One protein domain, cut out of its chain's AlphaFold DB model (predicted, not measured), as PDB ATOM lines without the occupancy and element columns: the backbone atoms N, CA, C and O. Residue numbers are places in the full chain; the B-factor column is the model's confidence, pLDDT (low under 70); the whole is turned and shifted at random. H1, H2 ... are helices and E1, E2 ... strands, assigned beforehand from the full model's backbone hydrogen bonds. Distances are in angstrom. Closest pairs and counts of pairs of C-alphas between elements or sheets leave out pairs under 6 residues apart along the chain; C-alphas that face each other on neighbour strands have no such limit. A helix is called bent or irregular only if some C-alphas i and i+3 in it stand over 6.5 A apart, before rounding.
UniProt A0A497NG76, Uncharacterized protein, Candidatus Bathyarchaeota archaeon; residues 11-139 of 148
ATOM      1  N   PHE A  11     100.315 143.351 143.165       57.91
ATOM      2  CA  PHE A  11      99.328 142.512 142.498       57.91
ATOM      3  C   PHE A  11      97.980 142.757 143.167       57.91
ATOM      4  O   PHE A  11      97.857 142.640 144.389       57.91
ATOM      5  N   THR A  12      96.978 143.124 142.378       57.25
ATOM      6  CA  THR A  12      95.589 143.227 142.819       57.25
ATOM      7  C   THR A  12      94.903 141.888 142.589       57.25
ATOM      8  O   THR A  12      94.563 141.541 141.461       57.25
ATOM      9  N   PHE A  13      94.698 141.129 143.665       58.66
ATOM     10  CA  PHE A  13      93.843 139.944 143.649       58.66
ATOM     11  C   PHE A  13      92.471 140.312 144.217       58.66
ATOM     12  O   PHE A  13      92.372 140.932 145.278       58.66
ATOM     13  N   LYS A  14      91.402 139.929 143.514       55.88
ATOM     14  CA  LYS A  14      90.032 140.015 144.033       55.88
ATOM     15  C   LYS A  14      89.733 138.726 144.783       55.88
ATOM     16  O   LYS A  14      89.532 137.691 144.158       55.88
ATOM     17  N   PHE A  15      89.722 138.787 146.110       59.31
ATOM     18  CA  PHE A  15      89.352 137.652 146.952       59.31
ATOM     19  C   PHE A  15      88.158 138.054 147.818       59.31
ATOM     20  O   PHE A  15      88.197 139.072 148.508       59.31
ATOM     21  N   PHE A  16      87.071 137.283 147.745       62.19
ATOM     22  CA  PHE A  16      85.861 137.500 148.551       62.19
ATOM     23  C   PHE A  16      85.241 138.912 148.426       62.19
ATOM     24  O   PHE A  16      84.795 139.511 149.403       62.19
ATOM     25  N   GLY A  17      85.259 139.485 147.217       66.44
ATOM     26  CA  GLY A  17      84.708 140.822 146.948       66.44
ATOM     27  C   GLY A  17      85.554 141.994 147.465       66.44
ATOM     28  O   GLY A  17      85.164 143.143 147.276       66.44
ATOM     29  N   LYS A  18      86.722 141.738 148.073       57.28
ATOM     30  CA  LYS A  18      87.685 142.765 148.498       57.28
ATOM     31  C   LYS A  18      88.947 142.708 147.633       57.28
ATOM     32  O   LYS A  18      89.469 141.635 147.328       57.28
ATOM     33  N   GLU A  19      89.437 143.875 147.224       60.97
ATOM     34  CA  GLU A  19      90.692 144.006 146.479       60.97
ATOM     35  C   GLU A  19      91.875 143.991 147.449       60.97
ATOM     36  O   GLU A  19      92.093 144.943 148.200       60.97
ATOM     37  N   VAL A  20      92.651 142.908 147.436       63.06
ATOM     38  CA  VAL A  20      93.860 142.786 148.252       63.06
ATOM     39  C   VAL A  20      95.060 143.175 147.397       63.06
ATOM     40  O   VAL A  20      95.308 142.598 146.338       63.06
ATOM     41  N   ARG A  21      95.808 144.179 147.861       63.12
ATOM     42  CA  ARG A  21      97.044 144.656 147.232       63.12
ATOM     43  C   ARG A  21      98.224 143.923 147.859       63.12
ATOM     44  O   ARG A  21      98.632 144.251 148.969       63.12
ATOM     45  N   LEU A  22      98.769 142.933 147.161       67.38
ATOM     46  CA  LEU A  22      99.912 142.157 147.640       67.38
ATOM     47  C   LEU A  22     101.217 142.695 147.053       67.38
ATOM     48  O   LEU A  22     101.323 142.920 145.848       67.38
ATOM     49  N   CYS A  23     102.230 142.884 147.898       81.38
ATOM     50  CA  CYS A  23     103.570 143.265 147.456       81.38
ATOM     51  C   CYS A  23     104.165 142.165 146.564       81.38
ATOM     52  O   CYS A  23     104.365 141.044 147.037       81.38
ATOM     53  N   ALA A  24     104.514 142.502 145.315       83.06
ATOM     54  CA  ALA A  24     105.042 141.548 144.329       83.06
ATOM     55  C   ALA A  24     106.283 140.775 144.822       83.06
ATOM     56  O   ALA A  24     106.495 139.613 144.481       83.06
ATOM     57  N   ARG A  25     107.099 141.414 145.667       83.62
ATOM     58  CA  ARG A  25     108.298 140.814 146.264       83.62
ATOM     59  C   ARG A  25     107.965 139.773 147.328       83.62
ATOM     60  O   ARG A  25     108.568 138.707 147.344       83.62
ATOM     61  N   CYS A  26     107.006 140.076 148.200       87.12
ATOM     62  CA  CYS A  26     106.575 139.153 149.248       87.12
ATOM     63  C   CYS A  26     105.856 137.946 148.642       87.12
ATOM     64  O   CYS A  26     106.112 136.822 149.055       87.12
ATOM     65  N   THR A  27     105.021 138.160 147.620       89.31
ATOM     66  CA  THR A  27     104.396 137.051 146.884       89.31
ATOM     67  C   THR A  27     105.440 136.173 146.211       89.31
ATOM     68  O   THR A  27     105.331 134.958 146.297       89.31
ATOM     69  N   GLY A  28     106.477 136.770 145.609       91.69
ATOM     70  CA  GLY A  28     107.608 136.026 145.059       91.69
ATOM     71  C   GLY A  28     108.298 135.174 146.120       91.69
ATOM     72  O   GLY A  28     108.449 133.975 145.926       91.69
ATOM     73  N   TYR A  29     108.639 135.767 147.268       93.88
ATOM     74  CA  TYR A  29     109.279 135.064 148.385       93.88
ATOM     75  C   TYR A  29     108.490 133.841 148.848       93.88
ATOM     76  O   TYR A  29     109.032 132.737 148.861       93.88
ATOM     77  N   TYR A  30     107.208 134.016 149.183       93.56
ATOM     78  CA  TYR A  30     106.380 132.898 149.629       93.56
ATOM     79  C   TYR A  30     106.232 131.847 148.532       93.56
ATOM     80  O   TYR A  30     106.367 130.659 148.807       93.56
ATOM     81  N   PHE A  31     106.016 132.280 147.286       93.81
ATOM     82  CA  PHE A  31     105.910 131.374 146.152       93.81
ATOM     83  C   PHE A  31     107.177 130.527 145.994       93.81
ATOM     84  O   PHE A  31     107.081 129.309 145.992       93.81
ATOM     85  N   GLY A  32     108.361 131.141 145.943       94.62
ATOM     86  CA  GLY A  32     109.630 130.422 145.808       94.62
ATOM     87  C   GLY A  32     109.930 129.492 146.986       94.62
ATOM     88  O   GLY A  32     110.367 128.363 146.776       94.62
ATOM     89  N   PHE A  33     109.647 129.937 148.214       95.00
ATOM     90  CA  PHE A  33     109.863 129.141 149.423       95.00
ATOM     91  C   PHE A  33     108.996 127.876 149.437       95.00
ATOM     92  O   PHE A  33     109.509 126.769 149.596       95.00
ATOM     93  N   PHE A  34     107.682 128.027 149.235       94.38
ATOM     94  CA  PHE A  34     106.760 126.892 149.243       94.38
ATOM     95  C   PHE A  34     106.923 126.000 148.018       94.38
ATOM     96  O   PHE A  34     106.798 124.786 148.147       94.38
ATOM     97  N   LEU A  35     107.233 126.574 146.853       93.75
ATOM     98  CA  LEU A  35     107.463 125.809 145.633       93.75
ATOM     99  C   LEU A  35     108.626 124.834 145.817       93.75
ATOM    100  O   LEU A  35     108.475 123.650 145.531       93.75
ATOM    101  N   LEU A  36     109.762 125.303 146.342       92.19
ATOM    102  CA  LEU A  36     110.907 124.428 146.579       92.19
ATOM    103  C   LEU A  36     110.622 123.400 147.680       92.19
ATOM    104  O   LEU A  36     110.988 122.238 147.526       92.19
ATOM    105  N   GLN A  37     109.926 123.788 148.752       90.00
ATOM    106  CA  GLN A  37     109.532 122.846 149.801       90.00
ATOM    107  C   GLN A  37     108.625 121.735 149.254       90.00
ATOM    108  O   GLN A  37     108.817 120.567 149.581       90.00
ATOM    109  N   PHE A  38     107.666 122.090 148.396       90.88
ATOM    110  CA  PHE A  38     106.785 121.141 147.724       90.88
ATOM    111  C   PHE A  38     107.567 120.219 146.784       90.88
ATOM    112  O   PHE A  38     107.402 119.002 146.841       90.88
ATOM    113  N   PHE A  39     108.468 120.774 145.967       89.06
ATOM    114  CA  PHE A  39     109.325 119.968 145.098       89.06
ATOM    115  C   PHE A  39     110.212 119.014 145.882       89.06
ATOM    116  O   PHE A  39     110.343 117.878 145.462       89.06
ATOM    117  N   ASN A  40     110.756 119.423 147.024       86.38
ATOM    118  CA  ASN A  40     111.595 118.557 147.846       86.38
ATOM    119  C   ASN A  40     110.818 117.365 148.439       86.38
ATOM    120  O   ASN A  40     111.383 116.294 148.634       86.38
ATOM    121  N   VAL A  41     109.514 117.522 148.697       85.56
ATOM    122  CA  VAL A  41     108.640 116.412 149.122       85.56
ATOM    123  C   VAL A  41     108.336 115.465 147.956       85.56
ATOM    124  O   VAL A  41     108.332 114.252 148.140       85.56
ATOM    125  N   CYS A  42     108.085 116.002 146.759       86.50
ATOM    126  CA  CYS A  42     107.725 115.209 145.576       86.50
ATOM    127  C   CYS A  42     108.934 114.558 144.878       86.50
ATOM    128  O   CYS A  42     108.812 113.485 144.296       86.50
ATOM    129  N   LEU A  43     110.084 115.229 144.898       83.69
ATOM    130  CA  LEU A  43     111.342 114.871 144.249       83.69
ATOM    131  C   LEU A  43     112.485 115.216 145.219       83.69
ATOM    132  O   LEU A  43     112.965 116.355 145.217       83.69
ATOM    133  N   PRO A  44     112.909 114.255 146.059       78.50
ATOM    134  CA  PRO A  44     113.945 114.487 147.055       78.50
ATOM    135  C   PRO A  44     115.215 115.040 146.413       78.50
ATOM    136  O   PRO A  44     115.737 114.496 145.436       78.50
ATOM    137  N   LEU A  45     115.738 116.132 146.970       79.69
ATOM    138  CA  LEU A  45     116.980 116.761 146.515       79.69
ATOM    139  C   LEU A  45     118.213 115.969 146.996       79.69
ATOM    140  O   LEU A  45     119.131 116.530 147.591       79.69
ATOM    141  N   ASP A  46     118.263 114.662 146.732       77.44
ATOM    142  CA  ASP A  46     119.287 113.745 147.258       77.44
ATOM    143  C   ASP A  46     120.713 114.183 146.910       77.44
ATOM    144  O   ASP A  46     121.638 114.040 147.708       77.44
ATOM    145  N   ASN A  47     120.900 114.764 145.723       79.88
ATOM    146  CA  ASN A  47     122.198 115.279 145.296       79.88
ATOM    147  C   ASN A  47     122.636 116.507 146.102       79.88
ATOM    148  O   ASN A  47     123.829 116.679 146.316       79.88
ATOM    149  N   PHE A  48     121.703 117.336 146.578       81.12
ATOM    150  CA  PHE A  48     122.024 118.489 147.421       81.12
ATOM    151  C   PHE A  48     122.471 118.041 148.816       81.12
ATOM    152  O   PHE A  48     123.460 118.548 149.340       81.12
ATOM    153  N   TYR A  49     121.794 117.043 149.386       81.44
ATOM    154  CA  TYR A  49     122.098 116.533 150.725       81.44
ATOM    155  C   TYR A  49     123.400 115.730 150.814       81.44
ATOM    156  O   TYR A  49     123.969 115.622 151.897       81.44
ATOM    157  N   LYS A  50     123.895 115.194 149.691       85.62
ATOM    158  CA  LYS A  50     125.190 114.492 149.608       85.62
ATOM    159  C   LYS A  50     126.400 115.429 149.599       85.62
ATOM    160  O   LYS A  50     127.520 114.974 149.810       85.62
ATOM    161  N   ILE A  51     126.191 116.712 149.313       87.69
ATOM    162  CA  ILE A  51     127.259 117.710 149.237       87.69
ATOM    163  C   ILE A  51     127.642 118.172 150.651       87.69
ATOM    164  O   ILE A  51     126.821 118.144 151.566       87.69
ATOM    165  N   GLU A  52     128.879 118.641 150.830       91.56
ATOM    166  CA  GLU A  52     129.341 119.259 152.074       91.56
ATOM    167  C   GLU A  52     128.419 120.405 152.542       91.56
ATOM    168  O   GLU A  52     127.987 121.256 151.759       91.56
ATOM    169  N   VAL A  53     128.164 120.464 153.853       89.12
ATOM    170  CA  VAL A  53     127.318 121.479 154.503       89.12
ATOM    171  C   VAL A  53     127.754 122.906 154.152       89.12
ATOM    172  O   VAL A  53     126.909 123.765 153.893       89.12
ATOM    173  N   THR A  54     129.062 123.164 154.087       90.19
ATOM    174  CA  THR A  54     129.615 124.473 153.710       90.19
ATOM    175  C   THR A  54     129.127 124.900 152.328       90.19
ATOM    176  O   THR A  54     128.619 126.009 152.148       90.19
ATOM    177  N   THR A  55     129.200 124.000 151.349       90.94
ATOM    178  CA  THR A  55     128.741 124.260 149.984       90.94
ATOM    179  C   THR A  55     127.221 124.425 149.923       90.94
ATOM    180  O   THR A  55     126.746 125.301 149.205       90.94
ATOM    181  N   GLN A  56     126.446 123.669 150.713       91.62
ATOM    182  CA  GLN A  56     124.986 123.841 150.799       91.62
ATOM    183  C   GLN A  56     124.602 125.258 151.262       91.62
ATOM    184  O   GLN A  56     123.706 125.892 150.689       91.62
ATOM    185  N   ILE A  57     125.306 125.791 152.268       91.94
ATOM    186  CA  ILE A  57     125.100 127.161 152.760       91.94
ATOM    187  C   ILE A  57     125.491 128.183 151.685       91.94
ATOM    188  O   ILE A  57     124.735 129.123 151.437       91.94
ATOM    189  N   ILE A  58     126.623 127.985 151.000       93.19
ATOM    190  CA  ILE A  58     127.074 128.875 149.917       93.19
ATOM    191  C   ILE A  58     126.049 128.924 148.779       93.19
ATOM    192  O   ILE A  58     125.683 130.013 148.340       93.19
ATOM    193  N   VAL A  59     125.535 127.776 148.331       92.81
ATOM    194  CA  VAL A  59     124.497 127.705 147.285       92.81
ATOM    195  C   VAL A  59     123.230 128.446 147.719       92.81
ATOM    196  O   VAL A  59     122.646 129.201 146.937       92.81
ATOM    197  N   SER A  60     122.837 128.292 148.986       92.75
ATOM    198  CA  SER A  60     121.684 129.001 149.552       92.75
ATOM    199  C   SER A  60     121.885 130.521 149.528       92.75
ATOM    200  O   SER A  60     120.989 131.256 149.115       92.75
ATOM    201  N   LEU A  61     123.074 131.001 149.911       93.25
ATOM    202  CA  LEU A  61     123.429 132.424 149.885       93.25
ATOM    203  C   LEU A  61     123.550 132.974 148.460       93.25
ATOM    204  O   LEU A  61     123.162 134.115 148.214       93.25
ATOM    205  N   LEU A  62     124.019 132.171 147.504       94.25
ATOM    206  CA  LEU A  62     124.119 132.573 146.102       94.25
ATOM    207  C   LEU A  62     122.741 132.918 145.515       94.25
ATOM    208  O   LEU A  62     122.609 133.889 144.772       94.25
ATOM    209  N   CYS A  63     121.692 132.199 145.926       92.81
ATOM    210  CA  CYS A  63     120.310 132.499 145.539       92.81
ATOM    211  C   CYS A  63     119.806 133.851 146.088       92.81
ATOM    212  O   CYS A  63     118.902 134.456 145.511       92.81
ATOM    213  N   VAL A  64     120.402 134.362 147.171       93.69
ATOM    214  CA  VAL A  64     120.052 135.654 147.793       93.69
ATOM    215  C   VAL A  64     120.700 136.840 147.066       93.69
ATOM    216  O   VAL A  64     120.152 137.944 147.066       93.69
ATOM    217  N   VAL A  65     121.837 136.632 146.398       93.50
ATOM    218  CA  VAL A  65     122.586 137.671 145.667       93.50
ATOM    219  C   VAL A  65     121.730 138.495 144.687       93.50
ATOM    220  O   VAL A  65     121.775 139.724 144.781       93.50
ATOM    221  N   PRO A  66     120.919 137.911 143.780       92.06
ATOM    222  CA  PRO A  66     120.111 138.697 142.843       92.06
ATOM    223  C   PRO A  66     119.103 139.609 143.552       92.06
ATOM    224  O   PRO A  66     118.856 140.730 143.104       92.06
ATOM    225  N   PHE A  67     118.560 139.170 144.691       93.69
ATOM    226  CA  PHE A  67     117.721 140.006 145.544       93.69
ATOM    227  C   PHE A  67     118.511 141.147 146.188       93.69
ATOM    228  O   PHE A  67     118.050 142.290 146.167       93.69
ATOM    229  N   ALA A  68     119.697 140.862 146.730       92.12
ATOM    230  CA  ALA A  68     120.553 141.871 147.343       92.12
ATOM    231  C   ALA A  68     120.931 142.971 146.338       92.12
ATOM    232  O   ALA A  68     120.756 144.154 146.627       92.12
ATOM    233  N   ILE A  69     121.365 142.592 145.132       92.00
ATOM    234  CA  ILE A  69     121.721 143.532 144.060       92.00
ATOM    235  C   ILE A  69     120.504 144.368 143.653       92.00
ATOM    236  O   ILE A  69     120.595 145.595 143.573       92.00
ATOM    237  N   ASP A  70     119.348 143.737 143.432       89.62
ATOM    238  CA  ASP A  70     118.115 144.445 143.075       89.62
ATOM    239  C   ASP A  70     117.683 145.438 144.165       89.62
ATOM    240  O   ASP A  70     117.275 146.560 143.868       89.62
ATOM    241  N   TRP A  71     117.800 145.059 145.439       88.75
ATOM    242  CA  TRP A  71     117.438 145.922 146.561       88.75
ATOM    243  C   TRP A  71     118.413 147.093 146.745       88.75
ATOM    244  O   TRP A  71     117.976 148.223 146.984       88.75
ATOM    245  N   ILE A  72     119.718 146.853 146.601       89.44
ATOM    246  CA  ILE A  72     120.764 147.879 146.711       89.44
ATOM    247  C   ILE A  72     120.645 148.887 145.560       89.44
ATOM    248  O   ILE A  72     120.551 150.091 145.802       89.44
ATOM    249  N   THR A  73     120.551 148.411 144.317       87.88
ATOM    250  CA  THR A  73     120.417 149.281 143.133       87.88
ATOM    251  C   THR A  73     119.140 150.128 143.175       87.88
ATOM    252  O   THR A  73     119.182 151.320 142.860       87.88
ATOM    253  N   GLN A  74     118.021 149.567 143.654       83.88
ATOM    254  CA  GLN A  74     116.790 150.327 143.916       83.88
ATOM    255  C   GLN A  74     116.960 151.348 145.043       83.88
ATOM    256  O   GLN A  74     116.463 152.470 144.948       83.88
ATOM    257  N   SER A  75     117.659 150.979 146.117       85.06
ATOM    258  CA  SER A  75     117.905 151.867 147.258       85.06
ATOM    259  C   SER A  75     118.692 153.111 146.856       85.06
ATOM    260  O   SER A  75     118.439 154.187 147.398       85.06
ATOM    261  N   TRP A  76     119.589 152.980 145.882       85.12
ATOM    262  CA  TRP A  76     120.394 154.076 145.341       85.12
ATOM    263  C   TRP A  76     119.682 154.889 144.253       85.12
ATOM    264  O   TRP A  76     120.267 155.828 143.727       85.12
ATOM    265  N   ARG A  77     118.419 154.566 143.931       82.56
ATOM    266  CA  ARG A  77     117.629 155.204 142.859       82.56
ATOM    267  C   ARG A  77     118.314 155.165 141.483       82.56
ATOM    268  O   ARG A  77     118.059 156.025 140.650       82.56
ATOM    269  N   LEU A  78     119.155 154.157 141.237       78.31
ATOM    270  CA  LEU A  78     119.823 153.971 139.943       78.31
ATOM    271  C   LEU A  78     118.882 153.413 138.868       78.31
ATOM    272  O   LEU A  78     119.180 153.495 137.682       78.31
ATOM    273  N   ARG A  79     117.770 152.792 139.279       78.00
ATOM    274  CA  ARG A  79     116.848 152.093 138.384       78.00
ATOM    275  C   ARG A  79     115.435 152.059 138.959       78.00
ATOM    276  O   ARG A  79     115.258 151.714 140.130       78.00
ATOM    277  N   ASP A  80     114.441 152.305 138.110       73.00
ATOM    278  CA  ASP A  80     113.041 152.032 138.427       73.00
ATOM    279  C   ASP A  80     112.733 150.535 138.333       73.00
ATOM    280  O   ASP A  80     113.227 149.801 137.472       73.00
ATOM    281  N   SER A  81     111.935 150.048 139.274       69.81
ATOM    282  CA  SER A  81     111.743 148.616 139.470       69.81
ATOM    283  C   SER A  81     110.384 148.137 138.987       69.81
ATOM    284  O   SER A  81     109.343 148.631 139.418       69.81
ATOM    285  N   ASN A  82     110.414 147.111 138.136       81.56
ATOM    286  CA  ASN A  82     109.230 146.463 137.587       81.56
ATOM    287  C   ASN A  82     108.739 145.339 138.507       81.56
ATOM    288  O   ASN A  82     109.533 144.614 139.113       81.56
ATOM    289  N   ASN A  83     107.421 145.141 138.554       80.62
ATOM    290  CA  ASN A  83     106.783 144.154 139.436       80.62
ATOM    291  C   ASN A  83     107.226 142.723 139.137       80.62
ATOM    292  O   ASN A  83     107.430 141.945 140.065       80.62
ATOM    293  N   LEU A  84     107.455 142.407 137.859       83.75
ATOM    294  CA  LEU A  84     107.975 141.109 137.437       83.75
ATOM    295  C   LEU A  84     109.376 140.848 138.004       83.75
ATOM    296  O   LEU A  84     109.628 139.786 138.558       83.75
ATOM    297  N   ILE A  85     110.271 141.841 137.942       86.44
ATOM    298  CA  ILE A  85     111.631 141.706 138.480       86.44
ATOM    299  C   ILE A  85     111.575 141.527 139.999       86.44
ATOM    300  O   ILE A  85     112.243 140.647 140.526       86.44
ATOM    301  N   ARG A  86     110.723 142.293 140.696       88.38
ATOM    302  CA  ARG A  86     110.518 142.149 142.149       88.38
ATOM    303  C   ARG A  86     109.997 140.775 142.545       88.38
ATOM    304  O   ARG A  86     110.389 140.268 143.594       88.38
ATOM    305  N   PHE A  87     109.113 140.205 141.734       90.38
ATOM    306  CA  PHE A  87     108.597 138.861 141.943       90.38
ATOM    307  C   PHE A  87     109.696 137.811 141.756       90.38
ATOM    308  O   PHE A  87     109.884 136.983 142.639       90.38
ATOM    309  N   ILE A  88     110.469 137.887 140.668       92.81
ATOM    310  CA  ILE A  88     111.556 136.939 140.377       92.81
ATOM    311  C   ILE A  88     112.649 137.009 141.448       92.81
ATOM    312  O   ILE A  88     113.038 135.982 141.999       92.81
ATOM    313  N   THR A  89     113.121 138.210 141.797       93.94
ATOM    314  CA  THR A  89     114.167 138.373 142.819       93.94
ATOM    315  C   THR A  89     113.669 137.971 144.205       93.94
ATOM    316  O   THR A  89     114.402 137.330 144.953       93.94
ATOM    317  N   GLY A  90     112.403 138.263 144.532       92.38
ATOM    318  CA  GLY A  90     111.746 137.742 145.731       92.38
ATOM    319  C   GLY A  90     111.659 136.212 145.737       92.38
ATOM    320  O   GLY A  90     111.949 135.597 146.756       92.38
ATOM    321  N   GLY A  91     111.328 135.593 144.603       95.12
ATOM    322  CA  GLY A  91     111.286 134.138 144.436       95.12
ATOM    323  C   GLY A  91     112.633 133.469 144.669       95.12
ATOM    324  O   GLY A  91     112.705 132.509 145.429       95.12
ATOM    325  N   LEU A  92     113.707 134.018 144.099       95.44
ATOM    326  CA  LEU A  92     115.073 133.525 144.314       95.44
ATOM    327  C   LEU A  92     115.498 133.626 145.787       95.44
ATOM    328  O   LEU A  92     116.073 132.682 146.325       95.44
ATOM    329  N   LEU A  93     115.127 134.715 146.473       95.88
ATOM    330  CA  LEU A  93     115.303 134.840 147.923       95.88
ATOM    331  C   LEU A  93     114.532 133.750 148.689       95.88
ATOM    332  O   LEU A  93     115.074 133.156 149.618       95.88
ATOM    333  N   GLY A  94     113.281 133.481 148.302       95.31
ATOM    334  CA  GLY A  94     112.458 132.420 148.890       95.31
ATOM    335  C   GLY A  94     113.073 131.029 148.717       95.31
ATOM    336  O   GLY A  94     113.149 130.269 149.679       95.31
ATOM    337  N   ILE A  95     113.589 130.733 147.521       95.38
ATOM    338  CA  ILE A  95     114.306 129.488 147.207       95.38
ATOM    339  C   ILE A  95     115.561 129.358 148.079       95.38
ATOM    340  O   ILE A  95     115.739 128.342 148.745       95.38
ATOM    341  N   GLY A  96     116.399 130.397 148.155       94.88
ATOM    342  CA  GLY A  96     117.593 130.390 149.009       94.88
ATOM    343  C   GLY A  96     117.264 130.190 150.493       94.88
ATOM    344  O   GLY A  96     117.945 129.439 151.192       94.88
ATOM    345  N   ALA A  97     116.180 130.804 150.975       94.44
ATOM    346  CA  ALA A  97     115.711 130.618 152.345       94.44
ATOM    347  C   ALA A  97     115.194 129.192 152.603       94.44
ATOM    348  O   ALA A  97     115.473 128.636 153.666       94.44
ATOM    349  N   SER A  98     114.486 128.590 151.647       94.31
ATOM    350  CA  SER A  98     114.027 127.197 151.712       94.31
ATOM    351  C   SER A  98     115.200 126.205 151.731       94.31
ATOM    352  O   SER A  98     115.219 125.298 152.570       94.31
ATOM    353  N   LEU A  99     116.222 126.420 150.891       92.81
ATOM    354  CA  LEU A  99     117.445 125.610 150.889       92.81
ATOM    355  C   LEU A  99     118.154 125.674 152.243       92.81
ATOM    356  O   LEU A  99     118.385 124.633 152.852       92.81
ATOM    357  N   LEU A 100     118.410 126.877 152.771       92.94
ATOM    358  CA  LEU A 100     119.081 127.043 154.065       92.94
ATOM    359  C   LEU A 100     118.270 126.443 155.227       92.94
ATOM    360  O   LEU A 100     118.838 125.870 156.160       92.94
ATOM    361  N   SER A 101     116.938 126.526 155.155       91.94
ATOM    362  CA  SER A 101     116.043 125.894 156.134       91.94
ATOM    363  C   SER A 101     116.174 124.371 156.129       91.94
ATOM    364  O   SER A 101     116.099 123.755 157.193       91.94
ATOM    365  N   SER A 102     116.444 123.785 154.962       90.00
ATOM    366  CA  SER A 102     116.577 122.341 154.752       90.00
ATOM    367  C   SER A 102     117.948 121.771 155.140       90.00
ATOM    368  O   SER A 102     118.064 120.562 155.323       90.00
ATOM    369  N   VAL A 103     118.983 122.606 155.298       91.31
ATOM    370  CA  VAL A 103     120.332 122.164 155.704       91.31
ATOM    371  C   VAL A 103     120.310 121.585 157.125       91.31
ATOM    372  O   VAL A 103     119.709 122.163 158.036       91.31
ATOM    373  N   ASN A 104     121.005 120.468 157.348       90.69
ATOM    374  CA  ASN A 104     121.112 119.826 158.660       90.69
ATOM    375  C   ASN A 104     122.175 120.512 159.545       90.69
ATOM    376  O   ASN A 104     123.283 120.018 159.729       90.69
ATOM    377  N   VAL A 105     121.843 121.704 160.046       91.88
ATOM    378  CA  VAL A 105     122.663 122.510 160.968       91.88
ATOM    379  C   VAL A 105     121.804 123.034 162.123       91.88
ATOM    380  O   VAL A 105     120.592 123.208 161.942       91.88
ATOM    381  N   PRO A 106     122.393 123.321 163.301       92.62
ATOM    382  CA  PRO A 106     121.641 123.827 164.446       92.62
ATOM    383  C   PRO A 106     120.920 125.141 164.121       92.62
ATOM    384  O   PRO A 106     121.451 126.008 163.420       92.62
ATOM    385  N   TYR A 107     119.723 125.321 164.688       91.81
ATOM    386  CA  TYR A 107     118.885 126.506 164.469       91.81
ATOM    387  C   TYR A 107     119.602 127.823 164.795       91.81
ATOM    388  O   TYR A 107     119.406 128.813 164.091       91.81
ATOM    389  N   ASN A 108     120.494 127.813 165.793       93.38
ATOM    390  CA  ASN A 108     121.316 128.967 166.164       93.38
ATOM    391  C   ASN A 108     122.166 129.465 164.984       93.38
ATOM    392  O   ASN A 108     122.195 130.662 164.707       93.38
ATOM    393  N   LEU A 109     122.809 128.555 164.244       91.75
ATOM    394  CA  LEU A 109     123.650 128.922 163.104       91.75
ATOM    395  C   LEU A 109     122.808 129.469 161.945       91.75
ATOM    396  O   LEU A 109     123.168 130.485 161.358       91.75
ATOM    397  N   LYS A 110     121.652 128.851 161.658       92.25
ATOM    398  CA  LYS A 110     120.716 129.341 160.626       92.25
ATOM    399  C   LYS A 110     120.264 130.765 160.928       92.25
ATOM    400  O   LYS A 110     120.303 131.627 160.054       92.25
ATOM    401  N   PHE A 111     119.875 131.016 162.179       92.19
ATOM    402  CA  PHE A 111     119.451 132.334 162.629       92.19
ATOM    403  C   PHE A 111     120.568 133.373 162.471       92.19
ATOM    404  O   PHE A 111     120.331 134.434 161.898       92.19
ATOM    405  N   ILE A 112     121.796 133.040 162.885       94.81
ATOM    406  CA  ILE A 112     122.966 133.914 162.711       94.81
ATOM    407  C   ILE A 112     123.194 134.234 161.230       94.81
ATOM    408  O   ILE A 112     123.354 135.400 160.884       94.81
ATOM    409  N   VAL A 113     123.154 133.242 160.335       93.69
ATOM    410  CA  VAL A 113     123.349 133.461 158.890       93.69
ATOM    411  C   VAL A 113     122.275 134.391 158.310       93.69
ATOM    412  O   VAL A 113     122.607 135.325 157.573       93.69
ATOM    413  N   TYR A 114     121.000 134.205 158.672       92.56
ATOM    414  CA  TYR A 114     119.927 135.102 158.231       92.56
ATOM    415  C   TYR A 114     120.134 136.535 158.725       92.56
ATOM    416  O   TYR A 114     120.072 137.468 157.925       92.56
ATOM    417  N   VAL A 115     120.430 136.718 160.014       93.75
ATOM    418  CA  VAL A 115     120.646 138.051 160.595       93.75
ATOM    419  C   VAL A 115     121.870 138.722 159.975       93.75
ATOM    420  O   VAL A 115     121.770 139.863 159.527       93.75
ATOM    421  N   CYS A 116     123.000 138.022 159.870       94.94
ATOM    422  CA  CYS A 116     124.218 138.561 159.269       94.94
ATOM    423  C   CYS A 116     123.990 138.986 157.814       94.94
ATOM    424  O   CYS A 116     124.340 140.106 157.443       94.94
ATOM    425  N   SER A 117     123.353 138.140 156.995       92.75
ATOM    426  CA  SER A 117     123.060 138.479 155.596       92.75
ATOM    427  C   SER A 117     122.152 139.712 155.475       92.75
ATOM    428  O   SER A 117     122.447 140.617 154.692       92.75
ATOM    429  N   ALA A 118     121.104 139.812 156.299       91.56
ATOM    430  CA  ALA A 118     120.214 140.969 156.318       91.56
ATOM    431  C   ALA A 118     120.949 142.253 156.737       91.56
ATOM    432  O   ALA A 118     120.816 143.283 156.075       91.56
ATOM    433  N   MET A 119     121.768 142.186 157.791       93.69
ATOM    434  CA  MET A 119     122.547 143.327 158.277       93.69
ATOM    435  C   MET A 119     123.557 143.822 157.240       93.69
ATOM    436  O   MET A 119     123.679 145.033 157.045       93.69
ATOM    437  N   ILE A 120     124.235 142.915 156.529       94.00
ATOM    438  CA  ILE A 120     125.167 143.267 155.449       94.00
ATOM    439  C   ILE A 120     124.428 144.000 154.322       94.00
ATOM    440  O   ILE A 120     124.839 145.090 153.922       94.00
ATOM    441  N   ILE A 121     123.304 143.451 153.846       91.94
ATOM    442  CA  ILE A 121     122.518 144.051 152.755       91.94
ATOM    443  C   ILE A 121     122.006 145.445 153.146       91.94
ATOM    444  O   ILE A 121     122.136 146.395 152.368       91.94
ATOM    445  N   LEU A 122     121.461 145.593 154.359       89.75
ATOM    446  CA  LEU A 122     120.960 146.875 154.861       89.75
ATOM    447  C   LEU A 122     122.077 147.913 154.979       89.75
ATOM    448  O   LEU A 122     121.905 149.048 154.531       89.75
ATOM    449  N   SER A 123     123.226 147.522 155.531       91.56
ATOM    450  CA  SER A 123     124.379 148.409 155.711       91.56
ATOM    451  C   SER A 123     124.895 148.933 154.370       91.56
ATOM    452  O   SER A 123     125.065 150.141 154.209       91.56
ATOM    453  N   LEU A 124     125.044 148.055 153.370       91.50
ATOM    454  CA  LEU A 124     125.459 148.436 152.014       91.50
ATOM    455  C   LEU A 124     124.458 149.388 151.343       91.50
ATOM    456  O   LEU A 124     124.846 150.390 150.736       91.50
ATOM    457  N   GLY A 125     123.157 149.118 151.479       88.19
ATOM    458  CA  GLY A 125     122.125 149.991 150.922       88.19
ATOM    459  C   GLY A 125     122.102 151.378 151.568       88.19
ATOM    460  O   GLY A 125     121.990 152.379 150.856       88.19
ATOM    461  N   MET A 126     122.244 151.452 152.895       87.44
ATOM    462  CA  MET A 126     122.293 152.718 153.635       87.44
ATOM    463  C   MET A 126     123.550 153.521 153.304       87.44
ATOM    464  O   MET A 126     123.451 154.716 153.032       87.44
ATOM    465  N   PHE A 127     124.708 152.864 153.251       89.12
ATOM    466  CA  PHE A 127     125.976 153.503 152.915       89.12
ATOM    467  C   PHE A 127     125.935 154.159 151.529       89.12
ATOM    468  O   PHE A 127     126.222 155.348 151.391       89.12
ATOM    469  N   GLY A 128     125.474 153.441 150.502       86.38
ATOM    470  CA  GLY A 128     125.393 154.042 149.169       86.38
ATOM    471  C   GLY A 128     124.302 155.114 149.040       86.38
ATOM    472  O   GLY A 128     124.495 156.077 148.302       86.38
ATOM    473  N   LYS A 129     123.207 155.058 149.819       82.62
ATOM    474  CA  LYS A 129     122.249 156.183 149.902       82.62
ATOM    475  C   LYS A 129     122.907 157.463 150.414       82.62
ATOM    476  O   LYS A 129     122.599 158.541 149.908       82.62
ATOM    477  N   VAL A 130     123.789 157.350 151.408       84.94
ATOM    478  CA  VAL A 130     124.556 158.489 151.929       84.94
ATOM    479  C   VAL A 130     125.458 159.054 150.830       84.94
ATOM    480  O   VAL A 130     125.388 160.253 150.565       84.94
ATOM    481  N   ILE A 131     126.206 158.207 150.115       84.38
ATOM    482  CA  ILE A 131     127.087 158.630 149.009       84.38
ATOM    483  C   ILE A 131     126.312 159.357 147.906       84.38
ATOM    484  O   ILE A 131     126.682 160.467 147.523       84.38
ATOM    485  N   VAL A 132     125.209 158.774 147.428       82.50
ATOM    486  CA  VAL A 132     124.392 159.372 146.358       82.50
ATOM    487  C   VAL A 132     123.819 160.724 146.797       82.50
ATOM    488  O   VAL A 132     123.782 161.675 146.014       82.50
ATOM    489  N   LYS A 133     123.423 160.860 148.070       79.88
ATOM    490  CA  LYS A 133     122.954 162.137 148.625       79.88
ATOM    491  C   LYS A 133     124.072 163.186 148.675       79.88
ATOM    492  O   LYS A 133     123.821 164.334 148.314       79.88
ATOM    493  N   PHE A 134     125.287 162.804 149.070       78.75
ATOM    494  CA  PHE A 134     126.455 163.695 149.051       78.75
ATOM    495  C   PHE A 134     126.799 164.160 147.631       78.75
ATOM    496  O   PHE A 134     126.990 165.356 147.413       78.75
ATOM    497  N   GLN A 135     126.795 163.255 146.648       77.00
ATOM    498  CA  GLN A 135     127.013 163.603 145.239       77.00
ATOM    499  C   GLN A 135     125.944 164.569 144.719       77.00
ATOM    500  O   GLN A 135     126.271 165.556 144.064       77.00
ATOM    501  N   SER A 136     124.674 164.335 145.060       70.75
ATOM    502  CA  SER A 136     123.584 165.242 144.697       70.75
ATOM    503  C   SER A 136     123.717 166.619 145.355       70.75
ATOM    504  O   SER A 136     123.379 167.609 144.718       70.75
ATOM    505  N   SER A 137     124.204 166.704 146.598       69.56
ATOM    506  CA  SER A 137     124.424 167.980 147.293       69.56
ATOM    507  C   SER A 137     125.588 168.769 146.681       69.56
ATOM    508  O   SER A 137     125.462 169.970 146.450       69.56
ATOM    509  N   ASN A 138     126.693 168.095 146.347       60.56
ATOM    510  CA  ASN A 138     127.844 168.727 145.695       60.56
ATOM    511  C   ASN A 138     127.525 169.195 144.264       60.56
ATOM    512  O   ASN A 138     127.986 170.256 143.852       60.56
ATOM    513  N   ASN A 139     126.677 168.470 143.525       57.50
ATOM    514  CA  ASN A 139     126.238 168.884 142.184       57.50
ATOM    515  C   ASN A 139     125.301 170.106 142.180       57.50
ATOM    516  O   ASN A 139     125.162 170.761 141.148       57.50
TER     517      ASN A 139
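This is residues 11 to 139 of the 148 residues of an uncharacterized protein of Candidatus Bathyarchaeota archaeon (UniProt A0A497NG76). The model is a flat slab of helices: H4 runs through the middle with H1 on one side and the bent helix H3 on the other, and long H5 lies beyond H3, its residues 134 to 139 sticking out. A hairpin of E1 and E2 lies off the edge opposite H5, before H1. The printed part has 129 residues, with two named strands, antiparallel, then five named helices, and is mostly helix. It is loose, with a radius of gyration of the C-alphas of 17.5 A, spanning 56 by 45 by 22 A.

E1, residues 11 to 15, and E2, residues 18 to 23, form a hairpin, with N 11 and O 22 2.9 A apart, within hydrogen-bond range. H1, residues 24 to 42, touches H4, residues 83 to 102, at a steep tilt of 41 degrees, the same way; the closest C-alphas, of Tyr 29 and Gly 94, are 4.2 A apart. H3, residues 53 to 75, was assigned as one helix by its hydrogen bonds but is bent, with C-alphas 63 and 66 6.8 A apart; its arms H3a, 53 to 63, and H3b, 66 to 75, stand at 44 degrees. H2, residues 46 to 49, is close to H3a but not clearly touching, the closest C-alphas, of Phe 48 and Gln 56, being 7.0 A apart. H3a touches residues 92 to 100 of H4 at a shallow tilt of 11 degrees, opposite ways, closest at C-alphas Ser 60 and Gly 96, 4.4 A. H3b touches residues 86 to 93 of H4 at a steep tilt of 47 degrees, closest at C-alphas Phe 67 and Thr 89, 4.8 A. Residues 121 to 129 of H5, residues 107 to 139, touch H3b, closest at C-alphas Ile 72 and Gly 125, 4.9 A; the tilt of 33 degrees is shallow, only just. Every O i to N i+4 pair is within hydrogen-bond range in H1, H3a, H3b, H4 and H5; H2 is too short for one.

E1 begins at C-alpha 11 (99.328, 142.512, 142.498). H1 measures 26.5 A, H4 28.4 A and H5 48.4 A, ending at C-alpha 139 (126.238, 168.884, 142.184).

The C-alphas farthest apart, of Cys 42 and Asn 138, are 57.2 A apart. The printed part has no cut and no long link. Residues 11 to 22, 81 and 137 to 139 have pLDDT under 70.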